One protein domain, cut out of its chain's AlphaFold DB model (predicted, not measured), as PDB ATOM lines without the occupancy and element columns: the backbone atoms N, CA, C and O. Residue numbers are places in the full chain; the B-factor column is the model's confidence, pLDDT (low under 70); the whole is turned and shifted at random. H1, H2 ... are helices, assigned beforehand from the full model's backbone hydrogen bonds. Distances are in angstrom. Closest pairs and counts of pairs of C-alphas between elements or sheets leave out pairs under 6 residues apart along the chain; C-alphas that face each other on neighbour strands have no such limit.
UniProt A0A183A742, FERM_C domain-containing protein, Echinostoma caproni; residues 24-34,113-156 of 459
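Overview. This is residues 24 to 34 and 113 to 156 of the 459 residues of the protein "FERM_C domain-containing protein" of Echinostoma caproni (UniProt A0A183A742). H2 and H3, the two longest helices and joined by a tight link, make a wide, open V, and H1 lies in its opening, side by side with H3 and running opposite ways to it. H2 is near H1 without touching it, and residues 113 to 119 fold back from the start of H2 toward H1. The printed part has 55 residues, with three named helices in the order H1, H2, H3 and no named strand; the class is all helix. The whole is compact, with a radius of gyration of the C-alphas of 11.5 A and spans of 29 by 27 by 15 A.

Along the chain. H2 covers residues 120 to 132, 18.8 A from C-alpha 120 at (-4.455, -31.795, -18.093) to C-alpha 132. H3 covers residues 138 to 150 and is 18.2 A long, ending at C-alpha 150 at (-19.634, -10.881, -10.399). H1 covers residues 24 to 34, 15.7 A from C-alpha 24 at (-15.650, -21.294, -20.851) to C-alpha 34.

Arrangement. H2 and H3 are apart. H2 and H1 are near each other, with 5 pairs of C-alphas within 10 A, the closest 8.3 A apart. H1 and H3 touch, and their closest C-alphas, those of Cys 29 and Ala 149, are 5.9 A apart. Their lines stand at a shallow tilt of 12 degrees, and they run opposite ways. In H2 and H3 every O i to N i+4 pair is within hydrogen-bond range; in H1, 6 of 7 are.

Size, cuts and confidence. The C-alphas of Gly 135 and Thr 154, the two farthest apart, are 29.5 A apart. Residues 35 to 112 are not printed, and C-alphas 34 and 113 are 10.1 A apart across the cut. The mean pLDDT of the printed part is 76.8; residues 24 to 34 are under 70.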
ATOM      1  N   PRO A  24     -16.967 -21.245 -21.505       40.97
ATOM      2  CA  PRO A  24     -15.650 -21.294 -20.851       40.97
ATOM      3  C   PRO A  24     -15.513 -20.394 -19.616       40.97
ATOM      4  O   PRO A  24     -14.955 -20.807 -18.603       40.97
ATOM      5  N   LEU A  25     -16.062 -19.176 -19.676       42.28
ATOM      6  CA  LEU A  25     -15.930 -18.191 -18.597       42.28
ATOM      7  C   LEU A  25     -16.859 -18.498 -17.413       42.28
ATOM      8  O   LEU A  25     -16.483 -18.309 -16.262       42.28
ATOM      9  N   LYS A  26     -18.058 -19.026 -17.695       41.75
ATOM     10  CA  LYS A  26     -19.025 -19.440 -16.669       41.75
ATOM     11  C   LYS A  26     -18.541 -20.678 -15.902       41.75
ATOM     12  O   LYS A  26     -18.732 -20.768 -14.693       41.75
ATOM     13  N   GLN A  27     -17.868 -21.596 -16.595       46.75
ATOM     14  CA  GLN A  27     -17.325 -22.814 -15.994       46.75
ATOM     15  C   GLN A  27     -16.119 -22.590 -15.098       46.75
ATOM     16  O   GLN A  27     -15.977 -23.335 -14.140       46.75
ATOM     17  N   LEU A  28     -15.300 -21.556 -15.316       44.00
ATOM     18  CA  LEU A  28     -14.246 -21.231 -14.350       44.00
ATOM     19  C   LEU A  28     -14.842 -20.928 -12.959       44.00
ATOM     20  O   LEU A  28     -14.297 -21.352 -11.945       44.00
ATOM     21  N   CYS A  29     -16.005 -20.275 -12.912       44.06
ATOM     22  CA  CYS A  29     -16.744 -20.033 -11.674       44.06
ATOM     23  C   CYS A  29     -17.415 -21.306 -11.127       44.06
ATOM     24  O   CYS A  29     -17.220 -21.646  -9.961       44.06
ATOM     25  N   GLU A  30     -18.173 -22.042 -11.947       42.34
ATOM     26  CA  GLU A  30     -18.841 -23.281 -11.502       42.34
ATOM     27  C   GLU A  30     -17.825 -24.347 -11.009       42.34
ATOM     28  O   GLU A  30     -18.108 -25.064 -10.044       42.34
ATOM     29  N   ALA A  31     -16.611 -24.375 -11.579       44.28
ATOM     30  CA  ALA A  31     -15.496 -25.231 -11.168       44.28
ATOM     31  C   ALA A  31     -14.895 -24.861  -9.804       44.28
ATOM     32  O   ALA A  31     -14.705 -25.731  -8.955       44.28
ATOM     33  N   ILE A  32     -14.607 -23.575  -9.571       52.25
ATOM     34  CA  ILE A  32     -14.021 -23.110  -8.300       52.25
ATOM     35  C   ILE A  32     -14.978 -23.395  -7.127       52.25
ATOM     36  O   ILE A  32     -14.531 -23.792  -6.053       52.25
ATOM     37  N   GLY A  33     -16.294 -23.272  -7.336       44.56
ATOM     38  CA  GLY A  33     -17.291 -23.518  -6.288       44.56
ATOM     39  C   GLY A  33     -17.474 -24.974  -5.878       44.56
ATOM     40  O   GLY A  33     -17.727 -25.248  -4.710       44.56
ATOM     41  N   THR A  34     -17.344 -25.916  -6.812       44.34
ATOM     42  CA  THR A  34     -17.511 -27.349  -6.512       44.34
ATOM     43  C   THR A  34     -16.265 -27.944  -5.862       44.34
ATOM     44  O   THR A  34     -16.399 -28.672  -4.882       44.34
ATOM     45  N   LYS A 113     -15.232 -33.372 -13.377       73.38
ATOM     46  CA  LYS A 113     -15.627 -32.893 -14.726       73.38
ATOM     47  C   LYS A 113     -16.202 -31.464 -14.745       73.38
ATOM     48  O   LYS A 113     -17.309 -31.198 -15.216       73.38
ATOM     49  N   ILE A 114     -15.413 -30.542 -14.216       76.69
ATOM     50  CA  ILE A 114     -15.850 -29.229 -13.734       76.69
ATOM     51  C   ILE A 114     -15.836 -28.139 -14.817       76.69
ATOM     52  O   ILE A 114     -16.420 -27.072 -14.643       76.69
ATOM     53  N   ILE A 115     -15.212 -28.411 -15.968       78.50
ATOM     54  CA  ILE A 115     -15.156 -27.530 -17.144       78.50
ATOM     55  C   ILE A 115     -15.454 -28.375 -18.396       78.50
ATOM     56  O   ILE A 115     -14.969 -29.500 -18.499       78.50
ATOM     57  N   ILE A 116     -16.218 -27.866 -19.380       71.94
ATOM     58  CA  ILE A 116     -16.541 -28.641 -20.605       71.94
ATOM     59  C   ILE A 116     -15.273 -29.053 -21.361       71.94
ATOM     60  O   ILE A 116     -15.178 -30.181 -21.839       71.94
ATOM     61  N   THR A 117     -14.291 -28.155 -21.446       82.12
ATOM     62  CA  THR A 117     -12.965 -28.406 -22.030       82.12
ATOM     63  C   THR A 117     -11.908 -28.584 -20.938       82.12
ATOM     64  O   THR A 117     -10.887 -27.894 -20.928       82.12
ATOM     65  N   GLN A 118     -12.165 -29.480 -19.986       82.94
ATOM     66  CA  GLN A 118     -11.167 -29.891 -19.004       82.94
ATOM     67  C   GLN A 118     -10.005 -30.605 -19.713       82.94
ATOM     68  O   GLN A 118     -10.202 -31.572 -20.445       82.94
ATOM     69  N   THR A 119      -8.790 -30.088 -19.533       88.00
ATOM     70  CA  THR A 119      -7.551 -30.636 -20.109       88.00
ATOM     71  C   THR A 119      -6.485 -30.737 -19.017       88.00
ATOM     72  O   THR A 119      -6.526 -29.924 -18.091       88.00
ATOM     73  N   PRO A 120      -5.482 -31.630 -19.129       86.19
ATOM     74  CA  PRO A 120      -4.455 -31.795 -18.093       86.19
ATOM     75  C   PRO A 120      -3.688 -30.512 -17.741       86.19
ATOM     76  O   PRO A 120      -3.277 -30.323 -16.600       86.19
ATOM     77  N   LYS A 121      -3.540 -29.582 -18.699       86.75
ATOM     78  CA  LYS A 121      -2.959 -28.256 -18.435       86.75
ATOM     79  C   LYS A 121      -3.838 -27.425 -17.491       86.75
ATOM     80  O   LYS A 121      -3.320 -26.820 -16.561       86.75
ATOM     81  N   VAL A 122      -5.150 -27.411 -17.729       85.50
ATOM     82  CA  VAL A 122      -6.125 -26.684 -16.900       85.50
ATOM     83  C   VAL A 122      -6.289 -27.362 -15.536       85.50
ATOM     84  O   VAL A 122      -6.380 -26.672 -14.528       85.50
ATOM     85  N   GLU A 123      -6.246 -28.697 -15.468       84.81
ATOM     86  CA  GLU A 123      -6.220 -29.438 -14.198       84.81
ATOM     87  C   GLU A 123      -4.990 -29.056 -13.352       84.81
ATOM     88  O   GLU A 123      -5.132 -28.727 -12.176       84.81
ATOM     89  N   ALA A 124      -3.792 -29.003 -13.949       85.62
ATOM     90  CA  ALA A 124      -2.572 -28.571 -13.259       85.62
ATOM     91  C   ALA A 124      -2.621 -27.099 -12.793       85.62
ATOM     92  O   ALA A 124      -2.094 -26.762 -11.732       85.62
ATOM     93  N   GLU A 125      -3.277 -26.224 -13.557       86.25
ATOM     94  CA  GLU A 125      -3.485 -24.815 -13.205       86.25
ATOM     95  C   GLU A 125      -4.474 -24.662 -12.031       86.25
ATOM     96  O   GLU A 125      -4.178 -23.955 -11.068       86.25
ATOM     97  N   ILE A 126      -5.577 -25.422 -12.027       85.31
ATOM     98  CA  ILE A 126      -6.513 -25.500 -10.891       85.31
ATOM     99  C   ILE A 126      -5.816 -26.057  -9.639       85.31
ATOM    100  O   ILE A 126      -5.989 -25.503  -8.554       85.31
ATOM    101  N   MET A 127      -4.986 -27.102  -9.764       84.38
ATOM    102  CA  MET A 127      -4.199 -27.646  -8.644       84.38
ATOM    103  C   MET A 127      -3.252 -26.608  -8.029       84.38
ATOM    104  O   MET A 127      -3.099 -26.560  -6.805       84.38
ATOM    105  N   LYS A 128      -2.622 -25.770  -8.863       85.69
ATOM    106  CA  LYS A 128      -1.733 -24.691  -8.415       85.69
ATOM    107  C   LYS A 128      -2.498 -23.650  -7.598       85.69
ATOM    108  O   LYS A 128      -2.076 -23.336  -6.488       85.69
ATOM    109  N   GLU A 129      -3.618 -23.149  -8.113       83.44
ATOM    110  CA  GLU A 129      -4.411 -22.127  -7.418       83.44
ATOM    111  C   GLU A 129      -5.102 -22.687  -6.162       83.44
ATOM    112  O   GLU A 129      -5.104 -22.035  -5.120       83.44
ATOM    113  N   HIS A 130      -5.584 -23.934  -6.189       83.50
ATOM    114  CA  HIS A 130      -6.135 -24.594  -4.999       83.50
ATOM    115  C   HIS A 130      -5.098 -24.741  -3.869       83.50
ATOM    116  O   HIS A 130      -5.445 -24.602  -2.698       83.50
ATOM    117  N   LYS A 131      -3.807 -24.937  -4.184       85.31
ATOM    118  CA  LYS A 131      -2.742 -24.935  -3.163       85.31
ATOM    119  C   LYS A 131      -2.570 -23.564  -2.491       85.31
ATOM    120  O   LYS A 131      -2.199 -23.527  -1.320       85.31
ATOM    121  N   ILE A 132      -2.836 -22.465  -3.204       85.50
ATOM    122  CA  ILE A 132      -2.762 -21.091  -2.676       85.50
ATOM    123  C   ILE A 132      -3.981 -20.783  -1.790       85.50
ATOM    124  O   ILE A 132      -3.840 -20.112  -0.775       85.50
ATOM    125  N   LEU A 133      -5.156 -21.321  -2.129       79.62
ATOM    126  CA  LEU A 133      -6.418 -21.126  -1.396       79.62
ATOM    127  C   LEU A 133      -6.598 -22.054  -0.171       79.62
ATOM    128  O   LEU A 133      -7.710 -22.196   0.338       79.62
ATOM    129  N   ARG A 134      -5.529 -22.692   0.322       83.12
ATOM    130  CA  ARG A 134      -5.585 -23.514   1.544       83.12
ATOM    131  C   ARG A 134      -5.882 -22.654   2.776       83.12
ATOM    132  O   ARG A 134      -5.286 -21.597   2.953       83.12
ATOM    133  N   GLY A 135      -6.752 -23.155   3.653       84.94
ATOM    134  CA  GLY A 135      -7.116 -22.501   4.915       84.94
ATOM    135  C   GLY A 135      -8.305 -21.536   4.837       84.94
ATOM    136  O   GLY A 135      -8.724 -21.041   5.878       84.94
ATOM    137  N   LEU A 136      -8.882 -21.291   3.653       85.44
ATOM    138  CA  LEU A 136     -10.186 -20.626   3.545       85.44
ATOM    139  C   LEU A 136     -11.298 -21.578   4.003       85.44
ATOM    140  O   LEU A 136     -11.322 -22.746   3.611       85.44
ATOM    141  N   THR A 137     -12.271 -21.072   4.759       89.44
ATOM    142  CA  THR A 137     -13.504 -21.822   5.033       89.44
ATOM    143  C   THR A 137     -14.366 -21.945   3.774       89.44
ATOM    144  O   THR A 137     -14.320 -21.103   2.875       89.44
ATOM    145  N   THR A 138     -15.251 -22.946   3.730       84.00
ATOM    146  CA  THR A 138     -16.212 -23.119   2.623       84.00
ATOM    147  C   THR A 138     -17.101 -21.885   2.397       84.00
ATOM    148  O   THR A 138     -17.539 -21.653   1.274       84.00
ATOM    149  N   GLN A 139     -17.368 -21.079   3.433       85.19
ATOM    150  CA  GLN A 139     -18.127 -19.834   3.289       85.19
ATOM    151  C   GLN A 139     -17.289 -18.736   2.620       85.19
ATOM    152  O   GLN A 139     -17.777 -18.075   1.707       85.19
ATOM    153  N   GLU A 140     -16.034 -18.551   3.038       86.88
ATOM    154  CA  GLU A 140     -15.129 -17.567   2.428       86.88
ATOM    155  C   GLU A 140     -14.854 -17.916   0.962       86.88
ATOM    156  O   GLU A 140     -14.973 -17.056   0.090       86.88
ATOM    157  N   ALA A 141     -14.617 -19.200   0.679       84.69
ATOM    158  CA  ALA A 141     -14.533 -19.758  -0.665       84.69
ATOM    159  C   ALA A 141     -15.769 -19.443  -1.533       84.69
ATOM    160  O   ALA A 141     -15.627 -18.986  -2.668       84.69
ATOM    161  N   GLU A 142     -16.981 -19.644  -1.001       84.44
ATOM    162  CA  GLU A 142     -18.235 -19.329  -1.699       84.44
ATOM    163  C   GLU A 142     -18.370 -17.813  -1.956       84.44
ATOM    164  O   GLU A 142     -18.774 -17.402  -3.048       84.44
ATOM    165  N   THR A 143     -17.952 -16.957  -1.014       86.56
ATOM    166  CA  THR A 143     -17.962 -15.495  -1.215       86.56
ATOM    167  C   THR A 143     -16.905 -14.998  -2.203       86.56
ATOM    168  O   THR A 143     -17.211 -14.125  -3.013       86.56
ATOM    169  N   GLU A 144     -15.695 -15.561  -2.199       86.62
ATOM    170  CA  GLU A 144     -14.618 -15.182  -3.125       86.62
ATOM    171  C   GLU A 144     -14.918 -15.657  -4.554       86.62
ATOM    172  O   GLU A 144     -14.678 -14.937  -5.527       86.62
ATOM    173  N   LEU A 145     -15.556 -16.823  -4.696       86.44
ATOM    174  CA  LEU A 145     -16.153 -17.246  -5.958       86.44
ATOM    175  C   LEU A 145     -17.158 -16.211  -6.472       86.44
ATOM    176  O   LEU A 145     -17.051 -15.776  -7.617       86.44
ATOM    177  N   LEU A 146     -18.147 -15.833  -5.656       88.94
ATOM    178  CA  LEU A 146     -19.195 -14.897  -6.072       88.94
ATOM    179  C   LEU A 146     -18.621 -13.506  -6.382       88.94
ATOM    180  O   LEU A 146     -19.043 -12.880  -7.355       88.94
ATOM    181  N   SER A 147     -17.610 -13.069  -5.626       89.50
ATOM    182  CA  SER A 147     -16.808 -11.871  -5.894       89.50
ATOM    183  C   SER A 147     -16.198 -11.914  -7.297       89.50
ATOM    184  O   SER A 147     -16.536 -11.074  -8.135       89.50
ATOM    185  N   ARG A 148     -15.383 -12.934  -7.609       87.75
ATOM    186  CA  ARG A 148     -14.743 -13.099  -8.929       87.75
ATOM    187  C   ARG A 148     -15.761 -13.267 -10.055       87.75
ATOM    188  O   ARG A 148     -15.618 -12.653 -11.109       87.75
ATOM    189  N   ALA A 149     -16.809 -14.059  -9.830       89.06
ATOM    190  CA  ALA A 149     -17.865 -14.292 -10.808       89.06
ATOM    191  C   ALA A 149     -18.599 -12.994 -11.173       89.06
ATOM    192  O   ALA A 149     -18.823 -12.737 -12.353       89.06
ATOM    193  N   SER A 150     -18.912 -12.145 -10.187       90.00
ATOM    194  CA  SER A 150     -19.634 -10.881 -10.399       90.00
ATOM    195  C   SER A 150     -18.890  -9.860 -11.272       90.00
ATOM    196  O   SER A 150     -19.525  -8.997 -11.877       90.00
ATOM    197  N   GLN A 151     -17.562  -9.981 -11.381       88.75
ATOM    198  CA  GLN A 151     -16.711  -9.116 -12.205       88.75
ATOM    199  C   GLN A 151     -16.730  -9.507 -13.694       88.75
ATOM    200  O   GLN A 151     -16.306  -8.723 -14.547       88.75
ATOM    201  N   LEU A 152     -17.217 -10.705 -14.038       87.06
ATOM    202  CA  LEU A 152     -17.277 -11.157 -15.426       87.06
ATOM    203  C   LEU A 152     -18.372 -10.406 -16.194       87.06
ATOM    204  O   LEU A 152     -19.539 -10.406 -15.810       87.06
ATOM    205  N   ILE A 153     -18.019  -9.859 -17.360       84.62
ATOM    206  CA  ILE A 153     -18.926  -9.109 -18.258       84.62
ATOM    207  C   ILE A 153     -20.178  -9.921 -18.667       84.62
ATOM    208  O   ILE A 153     -21.190  -9.349 -19.075       84.62
ATOM    209  N   THR A 154     -20.112 -11.250 -18.562       86.56
ATOM    210  CA  THR A 154     -21.169 -12.203 -18.923       86.56
ATOM    211  C   THR A 154     -21.996 -12.700 -17.724       86.56
ATOM    212  O   THR A 154     -22.911 -13.504 -17.902       86.56
ATOM    213  N   TYR A 155     -21.696 -12.254 -16.499       90.00
ATOM    214  CA  TYR A 155     -22.334 -12.745 -15.276       90.00
ATOM    215  C   TYR A 155     -23.801 -12.313 -15.147       90.00
ATOM    216  O   TYR A 155     -24.170 -11.178 -15.445       90.00
ATOM    217  N   GLY A 156     -24.660 -13.227 -14.681       87.00
ATOM    218  CA  GLY A 156     -26.092 -12.968 -14.468       87.00
ATOM    219  C   GLY A 156     -26.910 -12.684 -15.741       87.00
ATOM    220  O   GLY A 156     -28.082 -12.302 -15.633       87.00
TER     221      GLY A 156